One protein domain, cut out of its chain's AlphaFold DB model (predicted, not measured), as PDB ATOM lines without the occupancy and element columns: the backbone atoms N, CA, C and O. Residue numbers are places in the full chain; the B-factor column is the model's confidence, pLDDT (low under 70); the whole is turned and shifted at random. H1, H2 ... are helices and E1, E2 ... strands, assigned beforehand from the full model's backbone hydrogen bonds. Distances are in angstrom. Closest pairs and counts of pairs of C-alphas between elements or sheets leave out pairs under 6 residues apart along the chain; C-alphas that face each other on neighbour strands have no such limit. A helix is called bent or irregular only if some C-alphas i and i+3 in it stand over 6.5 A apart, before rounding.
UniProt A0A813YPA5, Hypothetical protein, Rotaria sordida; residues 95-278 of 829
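AT A GLANCE: This is residues 95 to 278 of the 829 residues of the protein "Hypothetical protein" of Rotaria sordida (UniProt A0A813YPA5). Six helices form an up-and-down bundle in three tiers of two, with H5 and H6 in the middle, H2 and H3 on one side and H8 and H9 on the other; H2 is held only loosely. H7 lies at one end of the bundle, where the short H4 sits among H1, H2 and H3, and the tail that ends in E1 folds back to the corner of H7 and H8. The printed part has 184 residues, with nine named helices, H1 to H9, followed along the chain by one named strand, E1; the class is mostly helix. The whole is compact, with a radius of gyration of the C-alphas of 16.5 A, and rounded, spanning 50 by 44 by 30 A.

HOW THE PARTS SIT: H1, residues 95 to 104, and H2, residues 106 to 118, meet only through their link. H3, residues 126 to 144, is close to but not clearly touching H2, at a shallow tilt of 31 degrees, opposite ways; their closest C-alphas, of Ile 117 and Glu 127, are 6.7 A apart. H4, residues 148 to 151, touches H2 at residues 106 to 107 alone, with the closest C-alphas, of Asn 107 and Ile 151, 6.6 A apart. H4 only just touches H1, with 3 pairs of C-alphas within 8 A, the closest those of Leu 102 and Arg 150 at 5.7 A. It only just touches H3 too, with 3 such pairs, the closest those of Thr 138 and Ile 151 at 7.1 A. H5, residues 157 to 176, and H6, residues 181 to 205, form a helical hairpin at a shallow tilt of 24 degrees; their closest C-alphas, of Ile 174 and Ala 181, are 4.6 A apart. H6 is the hub, touching four helices. It touches H3 the same way at a shallow tilt of 31 degrees, with the C-alphas of Arg 135 and Ala 194 closest at 4.2 A. H7, residues 211 to 226, forms a helical hairpin with H6 at a steep tilt of 44 degrees; the C-alphas of Val 202 and Ala 217 are closest at 5.7 A. H8, residues 228 to 239, is irregular, with C-alphas 231 and 234 7.2 A apart. H7 and H8 touch only at the corner, and only just, with 3 pairs of C-alphas within 8 A, the closest those of Ile 224 and Tyr 230 at 6.1 A. H8 only just touches H5, with 3 pairs of C-alphas within 8 A, the closest those of His 164 and Tyr 230 at 7.3 A. H9, residues 248 to 269, forms a helical hairpin with H8, the C-alphas of Ile 234 and Thr 258 being closest at 6.5 A. H9 also touches H6, the same way at a tilt of 36 degrees, only just steep, with the C-alphas of Gln 189 and Tyr 250 closest at 5.5 A. E1, residues 276 to 278, pairs with no named strand; its closest C-alpha to H7 is that of Val 277, 7.1 A from that of Tyr 226. Every O i to N i+4 pair is within hydrogen-bond range in H1, H3, H6, H7 and H9, against 7 of 9 in H2, 15 of 16 in H5 and 6 of 8 in H8; H4 is too short for such a pair.

IN THESE COORDINATES: H1 begins at C-alpha 95, (164.091, 130.308, 130.982), and is 14.4 A long; H2 measures 18.0 A, H3 26.1 A, H4 5.5 A and H5 28.5 A. H6, the longest helix by residues, runs 35.7 A from C-alpha 181 at (149.601, 146.526, 103.094). H7 measures 22.0 A, H8 16.4 A and H9 31.3 A; E1, 6.6 A long, ends at C-alpha 278, (181.540, 155.963, 98.147).

THE WHOLE: The C-alphas farthest apart, of Pro 179 and Glu 211, are 49.9 A apart. The printed part has no cut and no long link. Mean pLDDT of the printed part is 84.1; residues 121 to 122, 145 to 147 and 270 to 278 are under 70.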
ATOM      1  N   ARG A  95     162.739 129.733 130.887       89.06
ATOM      2  CA  ARG A  95     164.091 130.308 130.982       89.06
ATOM      3  C   ARG A  95     165.163 129.228 130.828       89.06
ATOM      4  O   ARG A  95     166.098 129.428 130.061       89.06
ATOM      5  N   GLU A  96     165.030 128.111 131.537       89.56
ATOM      6  CA  GLU A  96     165.959 126.974 131.466       89.56
ATOM      7  C   GLU A  96     165.996 126.374 130.052       89.56
ATOM      8  O   GLU A  96     167.075 126.192 129.489       89.56
ATOM      9  N   PHE A  97     164.827 126.194 129.428       91.50
ATOM     10  CA  PHE A  97     164.707 125.790 128.028       91.50
ATOM     11  C   PHE A  97     165.403 126.772 127.073       91.50
ATOM     12  O   PHE A  97     166.176 126.341 126.221       91.50
ATOM     13  N   CYS A  98     165.196 128.087 127.223       90.31
ATOM     14  CA  CYS A  98     165.845 129.089 126.366       90.31
ATOM     15  C   CYS A  98     167.375 129.087 126.513       90.31
ATOM     16  O   CYS A  98     168.079 129.223 125.515       90.31
ATOM     17  N   VAL A  99     167.902 128.890 127.728       88.44
ATOM     18  CA  VAL A  99     169.350 128.754 127.965       88.44
ATOM     19  C   VAL A  99     169.894 127.497 127.278       88.44
ATOM     20  O   VAL A  99     170.848 127.597 126.508       88.44
ATOM     21  N   ALA A 100     169.256 126.339 127.479       89.69
ATOM     22  CA  ALA A 100     169.676 125.075 126.870       89.69
ATOM     23  C   ALA A 100     169.572 125.084 125.331       89.69
ATOM     24  O   ALA A 100     170.432 124.525 124.648       89.69
ATOM     25  N   PHE A 101     168.556 125.747 124.776       90.88
ATOM     26  CA  PHE A 101     168.368 125.922 123.335       90.88
ATOM     27  C   PHE A 101     169.438 126.835 122.713       90.88
ATOM     28  O   PHE A 101     169.958 126.526 121.637       90.88
ATOM     29  N   LEU A 102     169.813 127.921 123.400       88.56
ATOM     30  CA  LEU A 102     170.917 128.794 122.989       88.56
ATOM     31  C   LEU A 102     172.277 128.086 123.030       88.56
ATOM     32  O   LEU A 102     173.095 128.320 122.147       88.56
ATOM     33  N   ASP A 103     172.510 127.213 124.014       86.19
ATOM     34  CA  ASP A 103     173.757 126.441 124.109       86.19
ATOM     35  C   ASP A 103     173.890 125.361 123.022       86.19
ATOM     36  O   ASP A 103     174.971 125.184 122.466       86.19
ATOM     37  N   ASN A 104     172.810 124.631 122.710       86.69
ATOM     38  CA  ASN A 104     172.906 123.388 121.930       86.69
ATOM     39  C   ASN A 104     172.307 123.457 120.515       86.69
ATOM     40  O   ASN A 104     172.667 122.646 119.663       86.69
ATOM     41  N   CYS A 105     171.361 124.366 120.251       88.31
ATOM     42  CA  CYS A 105     170.525 124.305 119.046       88.31
ATOM     43  C   CYS A 105     170.607 125.557 118.165       88.31
ATOM     44  O   CYS A 105     170.578 125.434 116.942       88.31
ATOM     45  N   TYR A 106     170.714 126.750 118.756       89.56
ATOM     46  CA  TYR A 106     170.562 128.023 118.040       89.56
ATOM     47  C   TYR A 106     171.552 128.188 116.874       89.56
ATOM     48  O   TYR A 106     171.129 128.308 115.724       89.56
ATOM     49  N   ASN A 107     172.859 128.072 117.137       87.44
ATOM     50  CA  ASN A 107     173.906 128.169 116.110       87.44
ATOM     51  C   ASN A 107     173.854 127.041 115.045       87.44
ATOM     52  O   ASN A 107     174.523 127.146 114.024       87.44
ATOM     53  N   ILE A 108     173.065 125.973 115.241       88.12
ATOM     54  CA  ILE A 108     172.888 124.871 114.268       88.12
ATOM     55  C   ILE A 108     171.597 125.043 113.445       88.12
ATOM     56  O   ILE A 108     171.543 124.659 112.274       88.12
ATOM     57  N   LEU A 109     170.550 125.618 114.045       89.94
ATOM     58  CA  LEU A 109     169.248 125.833 113.412       89.94
ATOM     59  C   LEU A 109     169.220 127.104 112.555       89.94
ATOM     60  O   LEU A 109     168.767 127.064 111.409       89.94
ATOM     61  N   MET A 110     169.719 128.219 113.092       89.38
ATOM     62  CA  MET A 110     169.640 129.529 112.439       89.38
ATOM     63  C   MET A 110     170.370 129.632 111.082       89.38
ATOM     64  O   MET A 110     169.794 130.280 110.205       89.38
ATOM     65  N   PRO A 111     171.530 128.979 110.821       88.19
ATOM     66  CA  PRO A 111     172.137 128.996 109.487       88.19
ATOM     67  C   PRO A 111     171.229 128.301 108.466       88.19
ATOM     68  O   PRO A 111     170.929 128.846 107.411       88.19
ATOM     69  N   ARG A 112     170.709 127.115 108.812       86.81
ATOM     70  CA  ARG A 112     169.859 126.308 107.921       86.81
ATOM     71  C   ARG A 112     168.537 127.006 107.602       86.81
ATOM     72  O   ARG A 112     168.102 126.987 106.453       86.81
ATOM     73  N   ALA A 113     167.927 127.652 108.596       87.38
ATOM     74  CA  ALA A 113     166.724 128.457 108.400       87.38
ATOM     75  C   ALA A 113     167.000 129.690 107.518       87.38
ATOM     76  O   ALA A 113     166.240 129.953 106.585       87.38
ATOM     77  N   ARG A 114     168.122 130.394 107.739       88.31
ATOM     78  CA  ARG A 114     168.569 131.499 106.876       88.31
ATOM     79  C   ARG A 114     168.727 131.041 105.425       88.31
ATOM     80  O   ARG A 114     168.206 131.691 104.524       88.31
ATOM     81  N   ASP A 115     169.389 129.912 105.194       86.06
ATOM     82  CA  ASP A 115     169.669 129.403 103.850       86.06
ATOM     83  C   ASP A 115     168.387 128.987 103.101       86.06
ATOM     84  O   ASP A 115     168.298 129.182 101.888       86.06
ATOM     85  N   MET A 116     167.368 128.475 103.805       82.69
ATOM     86  CA  MET A 116     166.031 128.215 103.239       82.69
ATOM     87  C   MET A 116     165.284 129.505 102.859       82.69
ATOM     88  O   MET A 116     164.585 129.538 101.845       82.69
ATOM     89  N   ILE A 117     165.452 130.580 103.636       85.62
ATOM     90  CA  ILE A 117     164.848 131.898 103.369       85.62
ATOM     91  C   ILE A 117     165.565 132.621 102.218       85.62
ATOM     92  O   ILE A 117     164.907 133.270 101.402       85.62
ATOM     93  N   ILE A 118     166.891 132.477 102.101       84.62
ATOM     94  CA  ILE A 118     167.677 132.971 100.955       84.62
ATOM     95  C   ILE A 118     167.252 132.242  99.674       84.62
ATOM     96  O   ILE A 118     166.919 132.885  98.680       84.62
ATOM     97  N   LYS A 119     167.161 130.906  99.713       84.00
ATOM     98  CA  LYS A 119     166.672 130.082  98.590       84.00
ATOM     99  C   LYS A 119     165.175 130.261  98.301       84.00
ATOM    100  O   LYS A 119     164.683 129.700  97.330       84.00
ATOM    101  N   SER A 120     164.458 131.033  99.123       73.38
ATOM    102  CA  SER A 120     163.023 131.322  98.996       73.38
ATOM    103  C   SER A 120     162.136 130.065  98.919       73.38
ATOM    104  O   SER A 120     161.056 130.089  98.336       73.38
ATOM    105  N   THR A 121     162.566 128.964  99.549       65.50
ATOM    106  CA  THR A 121     161.833 127.682  99.604       65.50
ATOM    107  C   THR A 121     160.887 127.579 100.807       65.50
ATOM    108  O   THR A 121     160.439 126.488 101.151       65.50
ATOM    109  N   CYS A 122     160.642 128.686 101.508       68.00
ATOM    110  CA  CYS A 122     159.920 128.749 102.781       68.00
ATOM    111  C   CYS A 122     158.664 129.622 102.642       68.00
ATOM    112  O   CYS A 122     158.623 130.499 101.777       68.00
ATOM    113  N   LEU A 123     157.635 129.424 103.477       74.75
ATOM    114  CA  LEU A 123     156.436 130.260 103.385       74.75
ATOM    115  C   LEU A 123     156.675 131.643 104.014       74.75
ATOM    116  O   LEU A 123     157.398 131.796 104.995       74.75
ATOM    117  N   LEU A 124     155.943 132.649 103.524       71.00
ATOM    118  CA  LEU A 124     155.919 134.028 104.047       71.00
ATOM    119  C   LEU A 124     155.451 134.158 105.517       71.00
ATOM    120  O   LEU A 124     155.409 135.266 106.061       71.00
ATOM    121  N   SER A 125     155.033 133.054 106.142       76.31
ATOM    122  CA  SER A 125     154.769 132.942 107.582       76.31
ATOM    123  C   SER A 125     156.054 132.592 108.343       76.31
ATOM    124  O   SER A 125     156.385 133.219 109.349       76.31
ATOM    125  N   ASP A 126     156.835 131.655 107.809       78.00
ATOM    126  CA  ASP A 126     158.044 131.122 108.435       78.00
ATOM    127  C   ASP A 126     159.182 132.146 108.440       78.00
ATOM    128  O   ASP A 126     159.914 132.231 109.424       78.00
ATOM    129  N   GLU A 127     159.255 133.019 107.427       82.31
ATOM    130  CA  GLU A 127     160.116 134.211 107.473       82.31
ATOM    131  C   GLU A 127     159.827 135.075 108.711       82.31
ATOM    132  O   GLU A 127     160.744 135.516 109.405       82.31
ATOM    133  N   THR A 128     158.546 135.303 109.028       86.75
ATOM    134  CA  THR A 128     158.166 136.133 110.181       86.75
ATOM    135  C   THR A 128     158.452 135.434 111.504       86.75
ATOM    136  O   THR A 128     158.894 136.090 112.446       86.75
ATOM    137  N   ASN A 129     158.305 134.107 111.557       88.62
ATOM    138  CA  ASN A 129     158.698 133.295 112.709       88.62
ATOM    139  C   ASN A 129     160.223 133.318 112.920       88.62
ATOM    140  O   ASN A 129     160.681 133.454 114.052       88.62
ATOM    141  N   PHE A 130     161.013 133.256 111.845       90.12
ATOM    142  CA  PHE A 130     162.473 133.363 111.885       90.12
ATOM    143  C   PHE A 130     162.937 134.738 112.380       90.12
ATOM    144  O   PHE A 130     163.752 134.811 113.301       90.12
ATOM    145  N   PHE A 131     162.385 135.836 111.852       90.56
ATOM    146  CA  PHE A 131     162.722 137.177 112.339       90.56
ATOM    147  C   PHE A 131     162.242 137.417 113.778       90.56
ATOM    148  O   PHE A 131     162.976 138.008 114.573       90.56
ATOM    149  N   TRP A 132     161.074 136.896 114.161       91.25
ATOM    150  CA  TRP A 132     160.632 136.910 115.558       91.25
ATOM    151  C   TRP A 132     161.600 136.137 116.468       91.25
ATOM    152  O   TRP A 132     161.954 136.635 117.535       91.25
ATOM    153  N   ALA A 133     162.098 134.976 116.029       90.94
ATOM    154  CA  ALA A 133     163.086 134.196 116.768       90.94
ATOM    155  C   ALA A 133     164.434 134.928 116.888       90.94
ATOM    156  O   ALA A 133     165.006 134.941 117.977       90.94
ATOM    157  N   ILE A 134     164.926 135.591 115.828       90.19
ATOM    158  CA  ILE A 134     166.113 136.464 115.924       90.19
ATOM    159  C   ILE A 134     165.892 137.508 117.020       90.19
ATOM    160  O   ILE A 134     166.695 137.554 117.953       90.19
ATOM    161  N   ARG A 135     164.802 138.288 116.951       90.88
ATOM    162  CA  ARG A 135     164.467 139.311 117.956       90.88
ATOM    163  C   ARG A 135     164.446 138.715 119.366       90.88
ATOM    164  O   ARG A 135     165.208 139.152 120.217       90.88
ATOM    165  N   PHE A 136     163.624 137.693 119.599       90.69
ATOM    166  CA  PHE A 136     163.412 137.121 120.929       90.69
ATOM    167  C   PHE A 136     164.694 136.545 121.547       90.69
ATOM    168  O   PHE A 136     165.001 136.833 122.702       90.69
ATOM    169  N   PHE A 137     165.468 135.755 120.797       89.88
ATOM    170  CA  PHE A 137     166.667 135.113 121.341       89.88
ATOM    171  C   PHE A 137     167.839 136.092 121.528       89.88
ATOM    172  O   PHE A 137     168.572 135.968 122.512       89.88
ATOM    173  N   THR A 138     167.990 137.097 120.655       87.12
ATOM    174  CA  THR A 138     168.991 138.167 120.842       87.12
ATOM    175  C   THR A 138     168.634 139.075 122.022       87.12
ATOM    176  O   THR A 138     169.491 139.307 122.877       87.12
ATOM    177  N   GLU A 139     167.368 139.487 122.148       87.06
ATOM    178  CA  GLU A 139     166.835 140.246 123.289       87.06
ATOM    179  C   GLU A 139     167.018 139.472 124.610       87.06
ATOM    180  O   GLU A 139     167.544 140.014 125.588       87.06
ATOM    181  N   PHE A 140     166.683 138.173 124.630       88.81
ATOM    182  CA  PHE A 140     166.877 137.299 125.791       88.81
ATOM    183  C   PHE A 140     168.351 137.209 126.207       88.81
ATOM    184  O   PHE A 140     168.659 137.403 127.381       88.81
ATOM    185  N   ASN A 141     169.281 136.971 125.274       85.25
ATOM    186  CA  ASN A 141     170.709 136.880 125.606       85.25
ATOM    187  C   ASN A 141     171.275 138.231 126.082       85.25
ATOM    188  O   ASN A 141     172.028 138.278 127.056       85.25
ATOM    189  N   ARG A 142     170.848 139.341 125.457       84.50
ATOM    190  CA  ARG A 142     171.209 140.713 125.855       84.50
ATOM    191  C   ARG A 142     170.780 141.033 127.293       84.50
ATOM    192  O   ARG A 142     171.480 141.783 127.967       84.50
ATOM    193  N   HIS A 143     169.668 140.463 127.765       83.56
ATOM    194  CA  HIS A 143     169.194 140.595 129.148       83.56
ATOM    195  C   HIS A 143     169.727 139.522 130.115       83.56
ATOM    196  O   HIS A 143     169.802 139.774 131.315       83.56
ATOM    197  N   ALA A 144     170.104 138.339 129.624       74.94
ATOM    198  CA  ALA A 144     170.674 137.262 130.435       74.94
ATOM    199  C   ALA A 144     172.177 137.440 130.729       74.94
ATOM    200  O   ALA A 144     172.692 136.782 131.632       74.94
ATOM    201  N   HIS A 145     172.869 138.313 129.983       65.62
ATOM    202  CA  HIS A 145     174.322 138.538 130.051       65.62
ATOM    203  C   HIS A 145     175.172 137.264 129.856       65.62
ATOM    204  O   HIS A 145     176.322 137.192 130.291       65.62
ATOM    205  N   THR A 146     174.616 136.254 129.185       60.56
ATOM    206  CA  THR A 146     175.322 135.028 128.799       60.56
ATOM    207  C   THR A 146     176.323 135.274 127.665       60.56
ATOM    208  O   THR A 146     176.290 136.302 126.986       60.56
ATOM    209  N   SER A 147     177.239 134.323 127.457       65.19
ATOM    210  CA  SER A 147     178.290 134.421 126.440       65.19
ATOM    211  C   SER A 147     177.730 134.696 125.037       65.19
ATOM    212  O   SER A 147     176.816 134.024 124.558       65.19
ATOM    213  N   ILE A 148     178.297 135.695 124.357       70.69
ATOM    214  CA  ILE A 148     177.863 136.132 123.016       70.69
ATOM    215  C   ILE A 148     178.118 135.054 121.953       70.69
ATOM    216  O   ILE A 148     177.394 134.983 120.963       70.69
ATOM    217  N   ASP A 149     179.060 134.149 122.213       72.31
ATOM    218  CA  ASP A 149     179.401 132.987 121.382       72.31
ATOM    219  C   ASP A 149     178.164 132.126 121.032       72.31
ATOM    220  O   ASP A 149     178.041 131.627 119.910       72.31
ATOM    221  N   ARG A 150     177.185 132.052 121.951       75.94
ATOM    222  CA  ARG A 150     175.870 131.387 121.792       75.94
ATOM    223  C   ARG A 150     175.005 131.947 120.653       75.94
ATOM    224  O   ARG A 150     174.046 131.303 120.245       75.94
ATOM    225  N   ILE A 151     175.300 133.164 120.197       81.38
ATOM    226  CA  ILE A 151     174.523 133.949 119.220       81.38
ATOM    227  C   ILE A 151     175.402 134.415 118.037       81.38
ATOM    228  O   ILE A 151     174.968 135.164 117.162       81.38
ATOM    229  N   SER A 152     176.633 133.903 117.956       80.75
ATOM    230  CA  SER A 152     177.612 134.217 116.907       80.75
ATOM    231  C   SER A 152     177.079 134.076 115.473       80.75
ATOM    232  O   SER A 152     177.468 134.866 114.616       80.75
ATOM    233  N   GLU A 153     176.151 133.151 115.204       80.50
ATOM    234  CA  GLU A 153     175.557 132.969 113.872       80.50
ATOM    235  C   GLU A 153     174.675 134.151 113.431       80.50
ATOM    236  O   GLU A 153     174.823 134.685 112.328       80.50
ATOM    237  N   THR A 154     173.747 134.601 114.282       83.06
ATOM    238  CA  THR A 154     172.823 135.688 113.911       83.06
ATOM    239  C   THR A 154     173.471 137.067 113.969       83.06
ATOM    240  O   THR A 154     172.931 138.018 113.413       83.06
ATOM    241  N   LEU A 155     174.665 137.147 114.555       85.12
ATOM    242  CA  LEU A 155     175.547 138.309 114.560       85.12
ATOM    243  C   LEU A 155     176.333 138.493 113.237       85.12
ATOM    244  O   LEU A 155     176.836 139.585 112.973       85.12
ATOM    245  N   GLN A 156     176.432 137.474 112.377       86.94
ATOM    246  CA  GLN A 156     177.172 137.559 111.107       86.94
ATOM    247  C   GLN A 156     176.627 138.631 110.149       86.94
ATOM    248  O   GLN A 156     175.419 138.859 110.060       86.94
ATOM    249  N   MET A 157     177.520 139.205 109.333       87.44
ATOM    250  CA  MET A 157     177.167 140.175 108.285       87.44
ATOM    251  C   MET A 157     176.133 139.623 107.291       87.44
ATOM    252  O   MET A 157     175.226 140.342 106.895       87.44
ATOM    253  N   ASN A 158     176.200 138.332 106.948       90.00
ATOM    254  CA  ASN A 158     175.242 137.689 106.038       90.00
ATOM    255  C   ASN A 158     173.806 137.719 106.596       90.00
ATOM    256  O   ASN A 158     172.841 137.874 105.848       90.00
ATOM    257  N   THR A 159     173.659 137.611 107.920       89.12
ATOM    258  CA  THR A 159     172.363 137.716 108.604       89.12
ATOM    259  C   THR A 159     171.874 139.170 108.640       89.12
ATOM    260  O   THR A 159     170.684 139.417 108.447       89.12
ATOM    261  N   PHE A 160     172.782 140.142 108.797       90.44
ATOM    262  CA  PHE A 160     172.465 141.573 108.705       90.44
ATOM    263  C   PHE A 160     172.051 142.004 107.287       90.44
ATOM    264  O   PHE A 160     171.051 142.702 107.128       90.44
ATOM    265  N   HIS A 161     172.747 141.522 106.254       91.12
ATOM    266  CA  HIS A 161     172.370 141.730 104.856       91.12
ATOM    267  C   HIS A 161     170.971 141.159 104.577       91.12
ATOM    268  O   HIS A 161     170.117 141.871 104.061       91.12
ATOM    269  N   LEU A 162     170.681 139.913 104.989       90.62
ATOM    270  CA  LEU A 162     169.339 139.336 104.818       90.62
ATOM    271  C   LEU A 162     168.250 140.159 105.528       90.62
ATOM    272  O   LEU A 162     167.175 140.356 104.960       90.62
ATOM    273  N   LEU A 163     168.522 140.645 106.747       91.50
ATOM    274  CA  LEU A 163     167.629 141.567 107.456       91.50
ATOM    275  C   LEU A 163     167.375 142.832 106.624       91.50
ATOM    276  O   LEU A 163     166.217 143.201 106.445       91.50
ATOM    277  N   HIS A 164     168.418 143.461 106.074       91.50
ATOM    278  CA  HIS A 164     168.283 144.643 105.221       91.50
ATOM    279  C   HIS A 164     167.440 144.354 103.968       91.50
ATOM    280  O   HIS A 164     166.387 144.968 103.805       91.50
ATOM    281  N   THR A 165     167.817 143.362 103.150       92.56
ATOM    282  CA  THR A 165     167.117 143.031 101.895       92.56
ATOM    283  C   THR A 165     165.644 142.669 102.117       92.56
ATOM    284  O   THR A 165     164.780 143.076 101.342       92.56
ATOM    285  N   LYS A 166     165.315 141.915 103.179       90.62
ATOM    286  CA  LYS A 166     163.920 141.532 103.465       90.62
ATOM    287  C   LYS A 166     163.106 142.697 104.042       90.62
ATOM    288  O   LYS A 166     161.925 142.803 103.724       90.62
ATOM    289  N   ILE A 167     163.713 143.603 104.815       91.69
ATOM    290  CA  ILE A 167     163.062 144.851 105.258       91.69
ATOM    291  C   ILE A 167     162.747 145.758 104.055       91.69
ATOM    292  O   ILE A 167     161.639 146.295 103.983       91.69
ATOM    293  N   ASP A 168     163.664 145.873 103.092       91.38
ATOM    294  CA  ASP A 168     163.481 146.639 101.850       91.38
ATOM    295  C   ASP A 168     162.358 146.056 100.988       91.38
ATOM    296  O   ASP A 168     161.415 146.765 100.623       91.38
ATOM    297  N   HIS A 169     162.369 144.736 100.790       90.50
ATOM    298  CA  HIS A 169     161.279 144.022 100.134       90.50
ATOM    299  C   HIS A 169     159.927 144.257 100.838       90.50
ATOM    300  O   HIS A 169     158.938 144.591 100.185       90.50
ATOM    301  N   TYR A 170     159.855 144.165 102.173       89.94
ATOM    302  CA  TYR A 170     158.610 144.433 102.904       89.94
ATOM    303  C   TYR A 170     158.157 145.904 102.788       89.94
ATOM    304  O   TYR A 170     156.955 146.161 102.683       89.94
ATOM    305  N   ARG A 171     159.083 146.874 102.750       89.88
ATOM    306  CA  ARG A 171     158.801 148.300 102.485       89.88
ATOM    307  C   ARG A 171     158.196 148.507 101.092       89.88
ATOM    308  O   ARG A 171     157.247 149.281 100.950       89.88
ATOM    309  N   GLU A 172     158.711 147.827 100.074       90.56
ATOM    310  CA  GLU A 172     158.206 147.909  98.697       90.56
ATOM    311  C   GLU A 172     156.856 147.217  98.523       90.56
ATOM    312  O   GLU A 172     155.936 147.806  97.945       90.56
ATOM    313  N   MET A 173     156.660 146.044  99.127       86.50
ATOM    314  CA  MET A 173     155.362 145.363  99.117       86.50
ATOM    315  C   MET A 173     154.252 146.208  99.772       86.50
ATOM    316  O   MET A 173     153.127 146.198  99.289       86.50
ATOM    317  N   ILE A 174     154.544 147.057 100.770       87.44
ATOM    318  CA  ILE A 174     153.575 148.025 101.349       87.44
ATOM    319  C   ILE A 174     153.134 149.130 100.355       87.44
ATOM    320  O   ILE A 174     152.104 149.795 100.569       87.44
ATOM    321  N   LYS A 175     153.908 149.362  99.285       85.88
ATOM    322  CA  LYS A 175     153.616 150.330  98.210       85.88
ATOM    323  C   LYS A 175     152.892 149.662  97.033       85.88
ATOM    324  O   LYS A 175     151.930 150.242  96.519       85.88
ATOM    325  N   ILE A 176     153.321 148.455  96.658       88.56
ATOM    326  CA  ILE A 176     152.754 147.641  95.570       88.56
ATOM    327  C   ILE A 176     151.410 147.024  96.001       88.56
ATOM    328  O   ILE A 176     150.359 147.348  95.442       88.56
ATOM    329  N   ASP A 177     151.429 146.187  97.040       85.56
ATOM    330  CA  ASP A 177     150.289 145.415  97.538       85.56
ATOM    331  C   ASP A 177     149.430 146.248  98.503       85.56
ATOM    332  O   ASP A 177     149.498 146.178  99.732       85.56
ATOM    333  N   LYS A 178     148.601 147.100  97.900       81.31
ATOM    334  CA  LYS A 178     147.659 147.980  98.598       81.31
ATOM    335  C   LYS A 178     146.588 147.242  99.432       81.31
ATOM    336  O   LYS A 178     146.269 147.788 100.495       81.31
ATOM    337  N   PRO A 179     146.007 146.085  99.036       80.31
ATOM    338  CA  PRO A 179     145.052 145.377  99.890       80.31
ATOM    339  C   PRO A 179     145.702 144.717 101.117       80.31
ATOM    340  O   PRO A 179     145.176 144.898 102.219       80.31
ATOM    341  N   GLU A 180     146.848 144.033 100.990       82.44
ATOM    342  CA  GLU A 180     147.508 143.391 102.142       82.44
ATOM    343  C   GLU A 180     148.520 144.290 102.872       82.44
ATOM    344  O   GLU A 180     149.168 143.845 103.820       82.44
ATOM    345  N   ALA A 181     148.632 145.577 102.524       82.81
ATOM    346  CA  ALA A 181     149.601 146.526 103.094       82.81
ATOM    347  C   ALA A 181     149.694 146.544 104.640       82.81
ATOM    348  O   ALA A 181     150.725 146.927 105.189       82.81
ATOM    349  N   LYS A 182     148.643 146.128 105.363       83.00
ATOM    350  CA  LYS A 182     148.656 145.969 106.831       83.00
ATOM    351  C   LYS A 182     149.333 144.684 107.318       83.00
ATOM    352  O   LYS A 182     149.940 144.698 108.385       83.00
ATOM    353  N   LEU A 183     149.231 143.590 106.566       84.00
ATOM    354  CA  LEU A 183     149.973 142.357 106.835       84.00
ATOM    355  C   LEU A 183     151.457 142.589 106.547       84.00
ATOM    356  O   LEU A 183     152.284 142.319 107.414       84.00
ATOM    357  N   TRP A 184     151.787 143.214 105.414       86.31
ATOM    358  CA  TRP A 184     153.160 143.630 105.113       86.31
ATOM    359  C   TRP A 184     153.721 144.617 106.150       86.31
ATOM    360  O   TRP A 184     154.859 144.448 106.581       86.31
ATOM    361  N   ALA A 185     152.921 145.561 106.666       86.25
ATOM    362  CA  ALA A 185     153.331 146.416 107.788       86.25
ATOM    363  C   ALA A 185     153.593 145.633 109.093       86.25
ATOM    364  O   ALA A 185     154.536 145.960 109.812       86.25
ATOM    365  N   LYS A 186     152.823 144.571 109.389       85.31
ATOM    366  CA  LYS A 186     153.126 143.653 110.506       85.31
ATOM    367  C   LYS A 186     154.412 142.846 110.259       85.31
ATOM    368  O   LYS A 186     155.205 142.718 111.188       85.31
ATOM    369  N   ARG A 187     154.667 142.363 109.031       87.88
ATOM    370  CA  ARG A 187     155.942 141.698 108.666       87.88
ATOM    371  C   ARG A 187     157.134 142.640 108.869       87.88
ATOM    372  O   ARG A 187     158.091 142.281 109.550       87.88
ATOM    373  N   LEU A 188     157.028 143.870 108.362       90.19
ATOM    374  CA  LEU A 188     158.034 144.924 108.509       90.19
ATOM    375  C   LEU A 188     158.297 145.280 109.981       90.19
ATOM    376  O   LEU A 188     159.454 145.418 110.365       90.19
ATOM    377  N   GLN A 189     157.264 145.346 110.830       89.25
ATOM    378  CA  GLN A 189     157.441 145.556 112.272       89.25
ATOM    379  C   GLN A 189     158.268 144.438 112.935       89.25
ATOM    380  O   GLN A 189     159.109 144.725 113.786       89.25
ATOM    381  N   ILE A 190     158.056 143.173 112.554       89.19
ATOM    382  CA  ILE A 190     158.803 142.033 113.111       89.19
ATOM    383  C   ILE A 190     160.251 142.031 112.598       89.19
ATOM    384  O   ILE A 190     161.178 141.965 113.406       89.19
ATOM    385  N   GLY A 191     160.456 142.172 111.282       91.12
ATOM    386  CA  GLY A 191     161.788 142.231 110.668       91.12
ATOM    387  C   GLY A 191     162.630 143.395 111.199       91.12
ATOM    388  O   GLY A 191     163.777 143.206 111.598       91.12
ATOM    389  N   PHE A 192     162.037 144.585 111.316       91.31
ATOM    390  CA  PHE A 192     162.711 145.733 111.918       91.31
ATOM    391  C   PHE A 192     162.986 145.543 113.418       91.31
ATOM    392  O   PHE A 192     164.026 145.974 113.909       91.31
ATOM    393  N   GLY A 193     162.114 144.846 114.153       89.69
ATOM    394  CA  GLY A 193     162.376 144.466 115.543       89.69
ATOM    395  C   GLY A 193     163.623 143.583 115.700       89.69
ATOM    396  O   GLY A 193     164.375 143.754 116.656       89.69
ATOM    397  N   ALA A 194     163.887 142.688 114.745       91.62
ATOM    398  CA  ALA A 194     165.123 141.905 114.704       91.62
ATOM    399  C   ALA A 194     166.354 142.765 114.353       91.62
ATOM    400  O   ALA A 194     167.410 142.602 114.959       91.62
ATOM    401  N   PHE A 195     166.212 143.725 113.434       91.69
ATOM    402  CA  PHE A 195     167.257 144.700 113.090       91.69
ATOM    403  C   PHE A 195     167.611 145.633 114.270       91.69
ATOM    404  O   PHE A 195     168.792 145.874 114.528       91.69
ATOM    405  N   LYS A 196     166.614 146.082 115.049       90.69
ATOM    406  CA  LYS A 196     166.799 146.820 116.315       90.69
ATOM    407  C   LYS A 196     167.657 146.027 117.299       90.69
ATOM    408  O   LYS A 196     168.670 146.532 117.779       90.69
ATOM    409  N   GLU A 197     167.270 144.786 117.592       90.75
ATOM    410  CA  GLU A 197     167.986 143.957 118.568       90.75
ATOM    411  C   GLU A 197     169.374 143.522 118.074       90.75
ATOM    412  O   GLU A 197     170.300 143.451 118.880       90.75
ATOM    413  N   TYR A 198     169.581 143.360 116.761       90.19
ATOM    414  CA  TYR A 198     170.920 143.197 116.183       90.19
ATOM    415  C   TYR A 198     171.824 144.405 116.509       90.19
ATOM    416  O   TYR A 198     172.927 144.227 117.030       90.19
ATOM    417  N   ILE A 199     171.354 145.639 116.279       89.56
ATOM    418  CA  ILE A 199     172.114 146.866 116.594       89.56
ATOM    419  C   ILE A 199     172.379 146.976 118.105       89.56
ATOM    420  O   ILE A 199     173.505 147.266 118.517       89.56
ATOM    421  N   LEU A 200     171.380 146.695 118.948       88.69
ATOM    422  CA  LEU A 200     171.535 146.698 120.408       88.69
ATOM    423  C   LEU A 200     172.487 145.597 120.910       88.69
ATOM    424  O   LEU A 200     173.176 145.799 121.914       88.69
ATOM    425  N   CYS A 201     172.575 144.464 120.211       87.75
ATOM    426  CA  CYS A 201     173.554 143.412 120.470       87.75
ATOM    427  C   CYS A 201     174.976 143.878 120.113       87.75
ATOM    428  O   CYS A 201     175.860 143.829 120.966       87.75
ATOM    429  N   VAL A 202     175.197 144.451 118.922       87.94
ATOM    430  CA  VAL A 202     176.502 145.038 118.546       87.94
ATOM    431  C   VAL A 202     176.922 146.137 119.535       87.94
ATOM    432  O   VAL A 202     178.084 146.196 119.943       87.94
ATOM    433  N   LYS A 203     175.983 146.967 120.006       86.94
ATOM    434  CA  LYS A 203     176.244 147.955 121.063       86.94
ATOM    435  C   LYS A 203     176.658 147.305 122.392       86.94
ATOM    436  O   LYS A 203     177.595 147.786 123.034       86.94
ATOM    437  N   SER A 204     175.986 146.235 122.826       84.81
ATOM    438  CA  SER A 204     176.340 145.553 124.080       84.81
ATOM    439  C   SER A 204     177.723 144.900 123.985       84.81
ATOM    440  O   SER A 204     178.524 145.055 124.904       84.81
ATOM    441  N   MET A 205     178.066 144.297 122.839       83.62
ATOM    442  CA  MET A 205     179.405 143.766 122.561       83.62
ATOM    443  C   MET A 205     180.516 144.808 122.738       83.62
ATOM    444  O   MET A 205     181.519 144.515 123.384       83.62
ATOM    445  N   LEU A 206     180.324 146.021 122.204       82.62
ATOM    446  CA  LEU A 206     181.273 147.139 122.322       82.62
ATOM    447  C   LEU A 206     181.441 147.652 123.765       82.62
ATOM    448  O   LEU A 206     182.371 148.407 124.034       82.62
ATOM    449  N   THR A 207     180.548 147.259 124.680       83.88
ATOM    450  CA  THR A 207     180.555 147.655 126.099       83.88
ATOM    451  C   THR A 207     181.185 146.580 127.007       83.88
ATOM    452  O   THR A 207     181.433 146.834 128.183       83.88
ATOM    453  N   ASN A 208     181.455 145.375 126.489       81.12
ATOM    454  CA  ASN A 208     182.000 144.260 127.271       81.12
ATOM    455  C   ASN A 208     183.520 144.345 127.461       81.12
ATOM    456  O   ASN A 208     184.228 144.951 126.669       81.12
ATOM    457  N   THR A 209     184.040 143.653 128.476       77.44
ATOM    458  CA  THR A 209     185.472 143.638 128.835       77.44
ATOM    459  C   THR A 209     186.373 142.859 127.874       77.44
ATOM    460  O   THR A 209     187.588 143.025 127.903       77.44
ATOM    461  N   ASN A 210     185.814 141.966 127.053       83.31
ATOM    462  CA  ASN A 210     186.602 141.013 126.271       83.31
ATOM    463  C   ASN A 210     187.037 141.625 124.933       83.31
ATOM    464  O   ASN A 210     186.229 141.762 124.015       83.31
ATOM    465  N   GLU A 211     188.330 141.916 124.779       83.94
ATOM    466  CA  GLU A 211     188.880 142.554 123.572       83.94
ATOM    467  C   GLU A 211     188.550 141.840 122.257       83.94
ATOM    468  O   GLU A 211     188.380 142.496 121.236       83.94
ATOM    469  N   VAL A 212     188.470 140.505 122.258       84.31
ATOM    470  CA  VAL A 212     188.119 139.719 121.061       84.31
ATOM    471  C   VAL A 212     186.693 140.048 120.601       84.31
ATOM    472  O   VAL A 212     186.453 140.248 119.412       84.31
ATOM    473  N   ILE A 213     185.769 140.190 121.555       82.00
ATOM    474  CA  ILE A 213     184.368 140.564 121.321       82.00
ATOM    475  C   ILE A 213     184.285 142.028 120.863       82.00
ATOM    476  O   ILE A 213     183.594 142.318 119.887       82.00
ATOM    477  N   ILE A 214     185.045 142.938 121.490       85.19
ATOM    478  CA  ILE A 214     185.138 144.346 121.063       85.19
ATOM    479  C   ILE A 214     185.688 144.454 119.630       85.19
ATOM    480  O   ILE A 214     185.156 145.221 118.825       85.19
ATOM    481  N   ARG A 215     186.729 143.683 119.282       85.50
ATOM    482  CA  ARG A 215     187.322 143.651 117.935       85.50
ATOM    483  C   ARG A 215     186.325 143.139 116.896       85.50
ATOM    484  O   ARG A 215     186.106 143.827 115.903       85.50
ATOM    485  N   ALA A 216     185.659 142.012 117.154       84.25
ATOM    486  CA  ALA A 216     184.618 141.480 116.271       84.25
ATOM    487  C   ALA A 216     183.471 142.487 116.056       84.25
ATOM    488  O   ALA A 216     183.104 142.780 114.918       84.25
ATOM    489  N   ALA A 217     182.967 143.100 117.132       85.94
ATOM    490  CA  ALA A 217     181.932 144.128 117.050       85.94
ATOM    491  C   ALA A 217     182.403 145.405 116.336       85.94
ATOM    492  O   ALA A 217     181.608 146.068 115.677       85.94
ATOM    493  N   THR A 218     183.690 145.750 116.432       86.31
ATOM    494  CA  THR A 218     184.269 146.900 115.723       86.31
ATOM    495  C   THR A 218     184.367 146.643 114.221       86.31
ATOM    496  O   THR A 218     184.035 147.543 113.456       86.31
ATOM    497  N   ILE A 219     184.728 145.427 113.794       87.31
ATOM    498  CA  ILE A 219     184.699 145.023 112.377       87.31
ATOM    499  C   ILE A 219     183.262 145.094 111.842       87.31
ATOM    500  O   ILE A 219     183.010 145.764 110.845       87.31
ATOM    501  N   ILE A 220     182.299 144.489 112.549       87.25
ATOM    502  CA  ILE A 220     180.874 144.531 112.177       87.25
ATOM    503  C   ILE A 220     180.381 145.982 112.064       87.25
ATOM    504  O   ILE A 220     179.826 146.362 111.038       87.25
ATOM    505  N   LYS A 221     180.642 146.814 113.078       88.06
ATOM    506  CA  LYS A 221     180.288 148.242 113.094       88.06
ATOM    507  C   LYS A 221     180.901 149.007 111.914       88.06
ATOM    508  O   LYS A 221     180.199 149.792 111.286       88.06
ATOM    509  N   ASN A 222     182.184 148.793 111.613       87.19
ATOM    510  CA  ASN A 222     182.852 149.455 110.492       87.19
ATOM    511  C   ASN A 222     182.185 149.080 109.160       87.19
ATOM    512  O   ASN A 222     181.852 149.971 108.386       87.19
ATOM    513  N   ASN A 223     181.906 147.794 108.936       86.94
ATOM    514  CA  ASN A 223     181.260 147.315 107.713       86.94
ATOM    515  C   ASN A 223     179.820 147.853 107.569       86.94
ATOM    516  O   ASN A 223     179.418 148.247 106.476       86.94
ATOM    517  N   ILE A 224     179.063 147.940 108.673       87.81
ATOM    518  CA  ILE A 224     177.719 148.551 108.701       87.81
ATOM    519  C   ILE A 224     177.771 150.040 108.342       87.81
ATOM    520  O   ILE A 224     176.893 150.532 107.639       87.81
ATOM    521  N   PHE A 225     178.785 150.765 108.819       85.50
ATOM    522  CA  PHE A 225     178.923 152.197 108.559       85.50
ATOM    523  C   PHE A 225     179.668 152.543 107.266       85.50
ATOM    524  O   PHE A 225     179.618 153.707 106.878       85.50
ATOM    525  N   TYR A 226     180.297 151.587 106.577       84.19
ATOM    526  CA  TYR A 226     180.914 151.803 105.263       84.19
ATOM    527  C   TYR A 226     179.875 151.812 104.128       84.19
ATOM    528  O   TYR A 226     179.859 152.732 103.309       84.19
ATOM    529  N   MET A 227     178.937 150.858 104.121       85.00
ATOM    530  CA  MET A 227     177.907 150.768 103.076       85.00
ATOM    531  C   MET A 227     176.839 151.861 103.228       85.00
ATOM    532  O   MET A 227     176.278 152.060 104.310       85.00
ATOM    533  N   GLN A 228     176.516 152.569 102.140       83.50
ATOM    534  CA  GLN A 228     175.540 153.667 102.178       83.50
ATOM    535  C   GLN A 228     174.116 153.189 102.494       83.50
ATOM    536  O   GLN A 228     173.421 153.830 103.280       83.50
ATOM    537  N   GLU A 229     173.703 152.057 101.933       86.75
ATOM    538  CA  GLU A 229     172.347 151.506 102.054       86.75
ATOM    539  C   GLU A 229     171.976 151.249 103.526       86.75
ATOM    540  O   GLU A 229     170.950 151.722 104.025       86.75
ATOM    541  N   TYR A 230     172.894 150.629 104.274       88.62
ATOM    542  CA  TYR A 230     172.765 150.386 105.711       88.62
ATOM    543  C   TYR A 230     172.696 151.682 106.539       88.62
ATOM    544  O   TYR A 230     171.929 151.746 107.505       88.62
ATOM    545  N   ARG A 231     173.449 152.734 106.165       87.19
ATOM    546  CA  ARG A 231     173.352 154.060 106.808       87.19
ATOM    547  C   ARG A 231     171.996 154.717 106.563       87.19
ATOM    548  O   ARG A 231     171.454 155.353 107.466       87.19
ATOM    549  N   GLU A 232     171.451 154.594 105.358       88.38
ATOM    550  CA  GLU A 232     170.208 155.272 104.978       88.38
ATOM    551  C   GLU A 232     168.935 154.530 105.392       88.38
ATOM    552  O   GLU A 232     167.887 155.166 105.519       88.38
ATOM    553  N   GLN A 233     169.014 153.231 105.689       90.06
ATOM    554  CA  GLN A 233     167.861 152.382 105.996       90.06
ATOM    555  C   GLN A 233     166.911 152.985 107.049       90.06
ATOM    556  O   GLN A 233     165.716 153.153 106.807       90.06
ATOM    557  N   ILE A 234     167.431 153.378 108.218       90.06
ATOM    558  CA  ILE A 234     166.605 153.936 109.307       90.06
ATOM    559  C   ILE A 234     165.960 155.273 108.895       90.06
ATOM    560  O   ILE A 234     164.820 155.556 109.272       90.06
ATOM    561  N   TYR A 235     166.654 156.080 108.088       90.75
ATOM    562  CA  TYR A 235     166.120 157.330 107.544       90.75
ATOM    563  C   TYR A 235     164.984 157.075 106.537       90.75
ATOM    564  O   TYR A 235     163.942 157.730 106.615       90.75
ATOM    565  N   ILE A 236     165.142 156.098 105.637       90.62
ATOM    566  CA  ILE A 236     164.118 155.710 104.655       90.62
ATOM    567  C   ILE A 236     162.860 155.201 105.375       90.62
ATOM    568  O   ILE A 236     161.759 155.682 105.108       90.62
ATOM    569  N   LEU A 237     163.024 154.308 106.357       89.75
ATOM    570  CA  LEU A 237     161.921 153.763 107.156       89.75
ATOM    571  C   LEU A 237     161.182 154.832 107.981       89.75
ATOM    572  O   LEU A 237     159.964 154.745 108.136       89.75
ATOM    573  N   LEU A 238     161.886 155.857 108.480       89.31
ATOM    574  CA  LEU A 238     161.266 157.021 109.128       89.31
ATOM    575  C   LEU A 238     160.526 157.931 108.142       89.31
ATOM    576  O   LEU A 238     159.496 158.505 108.501       89.31
ATOM    577  N   ARG A 239     161.038 158.091 106.916       89.12
ATOM    578  CA  ARG A 239     160.418 158.932 105.883       89.12
ATOM    579  C   ARG A 239     159.106 158.331 105.371       89.12
ATOM    580  O   ARG A 239     158.151 159.088 105.194       89.12
ATOM    581  N   ASP A 240     159.081 157.011 105.181       85.88
ATOM    582  CA  ASP A 240     157.956 156.217 104.659       85.88
ATOM    583  C   ASP A 240     156.892 155.842 105.720       85.88
ATOM    584  O   ASP A 240     155.911 155.167 105.393       85.88
ATOM    585  N   TYR A 241     157.047 156.256 106.987       85.06
ATOM    586  CA  TYR A 241     156.113 155.896 108.062       85.06
ATOM    587  C   TYR A 241     154.683 156.423 107.822       85.06
ATOM    588  O   TYR A 241     154.442 157.630 107.753       85.06
ATOM    589  N   ASP A 242     153.704 155.510 107.783       80.00
ATOM    590  CA  ASP A 242     152.280 155.814 107.592       80.00
ATOM    591  C   ASP A 242     151.442 155.374 108.806       80.00
ATOM    592  O   ASP A 242     151.116 154.196 108.982       80.00
ATOM    593  N   ASN A 243     151.009 156.362 109.595       73.12
ATOM    594  CA  ASN A 243     150.147 156.238 110.783       73.12
ATOM    595  C   ASN A 243     148.753 155.608 110.494       73.12
ATOM    596  O   ASN A 243     147.957 155.405 111.405       73.12
ATOM    597  N   THR A 244     148.402 155.311 109.235       72.56
ATOM    598  CA  THR A 244     147.175 154.573 108.860       72.56
ATOM    599  C   THR A 244     147.407 153.091 108.532       72.56
ATOM    600  O   THR A 244     146.452 152.303 108.557       72.56
ATOM    601  N   LYS A 245     148.660 152.697 108.260       71.56
ATOM    602  CA  LYS A 245     149.073 151.320 107.930       71.56
ATOM    603  C   LYS A 245     149.871 150.657 109.052       71.56
ATOM    604  O   LYS A 245     149.676 149.472 109.308       71.56
ATOM    605  N   MET A 246     150.767 151.415 109.679       79.44
ATOM    606  CA  MET A 246     151.717 150.957 110.691       79.44
ATOM    607  C   MET A 246     151.180 151.145 112.114       79.44
ATOM    608  O   MET A 246     150.139 151.768 112.340       79.44
ATOM    609  N   THR A 247     151.896 150.565 113.076       81.44
ATOM    610  CA  THR A 247     151.579 150.606 114.505       81.44
ATOM    611  C   THR A 247     152.428 151.641 115.243       81.44
ATOM    612  O   THR A 247     153.559 151.936 114.853       81.44
ATOM    613  N   ASN A 248     151.929 152.139 116.378       80.25
ATOM    614  CA  ASN A 248     152.724 153.017 117.243       80.25
ATOM    615  C   ASN A 248     153.944 152.295 117.843       80.25
ATOM    616  O   ASN A 248     154.980 152.927 118.012       80.25
ATOM    617  N   ILE A 249     153.856 150.982 118.108       82.50
ATOM    618  CA  ILE A 249     154.991 150.189 118.619       82.50
ATOM    619  C   ILE A 249     156.140 150.198 117.608       82.50
ATOM    620  O   ILE A 249     157.274 150.440 118.003       82.50
ATOM    621  N   TYR A 250     155.852 150.028 116.311       87.75
ATOM    622  CA  TYR A 250     156.868 150.159 115.264       87.75
ATOM    623  C   TYR A 250     157.540 151.541 115.286       87.75
ATOM    624  O   TYR A 250     158.761 151.623 115.202       87.75
ATOM    625  N   LEU A 251     156.776 152.624 115.475       88.81
ATOM    626  CA  LEU A 251     157.346 153.971 115.579       88.81
ATOM    627  C   LEU A 251     158.179 154.173 116.859       88.81
ATOM    628  O   LEU A 251     159.198 154.856 116.812       88.81
ATOM    629  N   HIS A 252     157.785 153.580 117.989       88.19
ATOM    630  CA  HIS A 252     158.579 153.595 119.223       88.19
ATOM    631  C   HIS A 252     159.904 152.835 119.036       88.19
ATOM    632  O   HIS A 252     160.968 153.407 119.276       88.19
ATOM    633  N   ASP A 253     159.847 151.601 118.515       89.06
ATOM    634  CA  ASP A 253     161.019 150.782 118.172       89.06
ATOM    635  C   ASP A 253     161.954 151.533 117.201       89.06
ATOM    636  O   ASP A 253     163.174 151.524 117.380       89.06
ATOM    637  N   LEU A 254     161.398 152.231 116.206       91.44
ATOM    638  CA  LEU A 254     162.131 153.003 115.198       91.44
ATOM    639  C   LEU A 254     162.800 154.263 115.774       91.44
ATOM    640  O   LEU A 254     163.955 154.534 115.447       91.44
ATOM    641  N   ILE A 255     162.140 155.003 116.671       91.50
ATOM    642  CA  ILE A 255     162.731 156.166 117.364       91.50
ATOM    643  C   ILE A 255     163.894 155.736 118.273       91.50
ATOM    644  O   ILE A 255     164.963 156.348 118.225       91.50
ATOM    645  N   GLU A 256     163.719 154.671 119.061       90.31
ATOM    646  CA  GLU A 256     164.780 154.130 119.926       90.31
ATOM    647  C   GLU A 256     165.975 153.634 119.095       90.31
ATOM    648  O   GLU A 256     167.118 154.008 119.363       90.31
ATOM    649  N   SER A 257     165.714 152.889 118.012       90.44
ATOM    650  CA  SER A 257     166.751 152.435 117.072       90.44
ATOM    651  C   SER A 257     167.509 153.599 116.433       90.44
ATOM    652  O   SER A 257     168.731 153.548 116.308       90.44
ATOM    653  N   THR A 258     166.805 154.673 116.056       92.00
ATOM    654  CA  THR A 258     167.425 155.866 115.457       92.00
ATOM    655  C   THR A 258     168.365 156.557 116.440       92.00
ATOM    656  O   THR A 258     169.459 156.968 116.055       92.00
ATOM    657  N   HIS A 259     167.970 156.671 117.711       92.25
ATOM    658  CA  HIS A 259     168.814 157.266 118.745       92.25
ATOM    659  C   HIS A 259     170.116 156.478 118.942       92.25
ATOM    660  O   HIS A 259     171.198 157.070 118.959       92.25
ATOM    661  N   GLU A 260     170.017 155.152 119.053       90.19
ATOM    662  CA  GLU A 260     171.165 154.276 119.307       90.19
ATOM    663  C   GLU A 260     172.090 154.160 118.089       90.19
ATOM    664  O   GLU A 260     173.310 154.238 118.238       90.19
ATOM    665  N   PHE A 261     171.531 154.077 116.877       90.81
ATOM    666  CA  PHE A 261     172.304 154.075 115.635       90.81
ATOM    667  C   PHE A 261     173.061 155.393 115.430       90.81
ATOM    668  O   PHE A 261     174.264 155.375 115.177       90.81
ATOM    669  N   LEU A 262     172.398 156.546 115.617       90.50
ATOM    670  CA  LEU A 262     173.062 157.852 115.540       90.50
ATOM    671  C   LEU A 262     174.148 158.010 116.606       90.50
ATOM    672  O   LEU A 262     175.175 158.621 116.321       90.50
ATOM    673  N   LYS A 263     173.962 157.449 117.809       89.75
ATOM    674  CA  LYS A 263     174.999 157.451 118.846       89.75
ATOM    675  C   LYS A 263     176.197 156.573 118.456       89.75
ATOM    676  O   LYS A 263     177.334 157.012 118.590       89.75
ATOM    677  N   MET A 264     175.968 155.357 117.957       86.81
ATOM    678  CA  MET A 264     177.049 154.479 117.483       86.81
ATOM    679  C   MET A 264     177.830 155.098 116.316       86.81
ATOM    680  O   MET A 264     179.047 154.923 116.244       86.81
ATOM    681  N   LEU A 265     177.141 155.830 115.434       86.19
ATOM    682  CA  LEU A 265     177.723 156.540 114.296       86.19
ATOM    683  C   LEU A 265     178.542 157.761 114.744       86.19
ATOM    684  O   LEU A 265     179.665 157.944 114.290       86.19
ATOM    685  N   GLU A 266     178.039 158.546 115.697       85.69
ATOM    686  CA  GLU A 266     178.780 159.638 116.351       85.69
ATOM    687  C   GLU A 266     180.051 159.128 117.050       85.69
ATOM    688  O   GLU A 266     181.131 159.694 116.898       85.69
ATOM    689  N   GLU A 267     179.962 158.000 117.756       83.56
ATOM    690  CA  GLU A 267     181.110 157.310 118.358       83.56
ATOM    691  C   GLU A 267     182.064 156.656 117.340       83.56
ATOM    692  O   GLU A 267     183.116 156.140 117.734       83.56
ATOM    693  N   HIS A 268     181.708 156.630 116.055       76.19
ATOM    694  CA  HIS A 268     182.549 156.151 114.958       76.19
ATOM    695  C   HIS A 268     183.260 157.323 114.280       76.19
ATOM    696  O   HIS A 268     184.488 157.336 114.264       76.19
ATOM    697  N   THR A 269     182.521 158.356 113.866       75.06
ATOM    698  CA  THR A 269     183.044 159.571 113.209       75.06
ATOM    699  C   THR A 269     183.886 160.463 114.125       75.06
ATOM    700  O   THR A 269     184.722 161.225 113.657       75.06
ATOM    701  N   THR A 270     183.720 160.368 115.448       68.69
ATOM    702  CA  THR A 270     184.608 161.052 116.410       68.69
ATOM    703  C   THR A 270     185.924 160.313 116.665       68.69
ATOM    704  O   THR A 270     186.866 160.918 117.174       68.69
ATOM    705  N   LYS A 271     186.008 159.015 116.330       65.62
ATOM    706  CA  LYS A 271     187.203 158.173 116.537       65.62
ATOM    707  C   LYS A 271     187.986 157.973 115.235       65.62
ATOM    708  O   LYS A 271     189.211 158.025 115.252       65.62
ATOM    709  N   LEU A 272     187.288 157.800 114.113       58.88
ATOM    710  CA  LEU A 272     187.839 157.881 112.763       58.88
ATOM    711  C   LEU A 272     187.565 159.286 112.222       58.88
ATOM    712  O   LEU A 272     186.444 159.575 111.811       58.88
ATOM    713  N   LYS A 273     188.581 160.158 112.233       47.53
ATOM    714  CA  LYS A 273     188.458 161.552 111.752       47.53
ATOM    715  C   LYS A 273     188.009 161.660 110.291       47.53
ATOM    716  O   LYS A 273     187.417 162.667 109.926       47.53
ATOM    717  N   HIS A 274     188.284 160.623 109.505       43.78
ATOM    718  CA  HIS A 274     187.920 160.505 108.103       43.78
ATOM    719  C   HIS A 274     187.158 159.185 107.950       43.78
ATOM    720  O   HIS A 274     187.710 158.106 108.173       43.78
ATOM    721  N   VAL A 275     185.866 159.281 107.642       51.34
ATOM    722  CA  VAL A 275     185.039 158.158 107.188       51.34
ATOM    723  C   VAL A 275     184.635 158.511 105.770       51.34
ATOM    724  O   VAL A 275     183.864 159.447 105.570       51.34
ATOM    725  N   PHE A 276     185.195 157.809 104.798       49.34
ATOM    726  CA  PHE A 276     184.931 158.063 103.391       49.34
ATOM    727  C   PHE A 276     183.586 157.465 102.957       49.34
ATOM    728  O   PHE A 276     183.120 156.452 103.484       49.34
ATOM    729  N   VAL A 277     182.929 158.144 102.019       53.81
ATOM    730  CA  VAL A 277     181.635 157.791 101.439       53.81
ATOM    731  C   VAL A 277     181.820 157.607  99.947       53.81
ATOM    732  O   VAL A 277     181.846 158.582  99.199       53.81
ATOM    733  N   GLN A 278     181.856 156.350  99.518       45.41
ATOM    734  CA  GLN A 278     181.540 155.963  98.147       45.41
ATOM    735  C   GLN A 278     180.161 156.543  97.794       45.41
ATOM    736  O   GLN A 278     179.145 156.153  98.378       45.41
TER     737      GLN A 278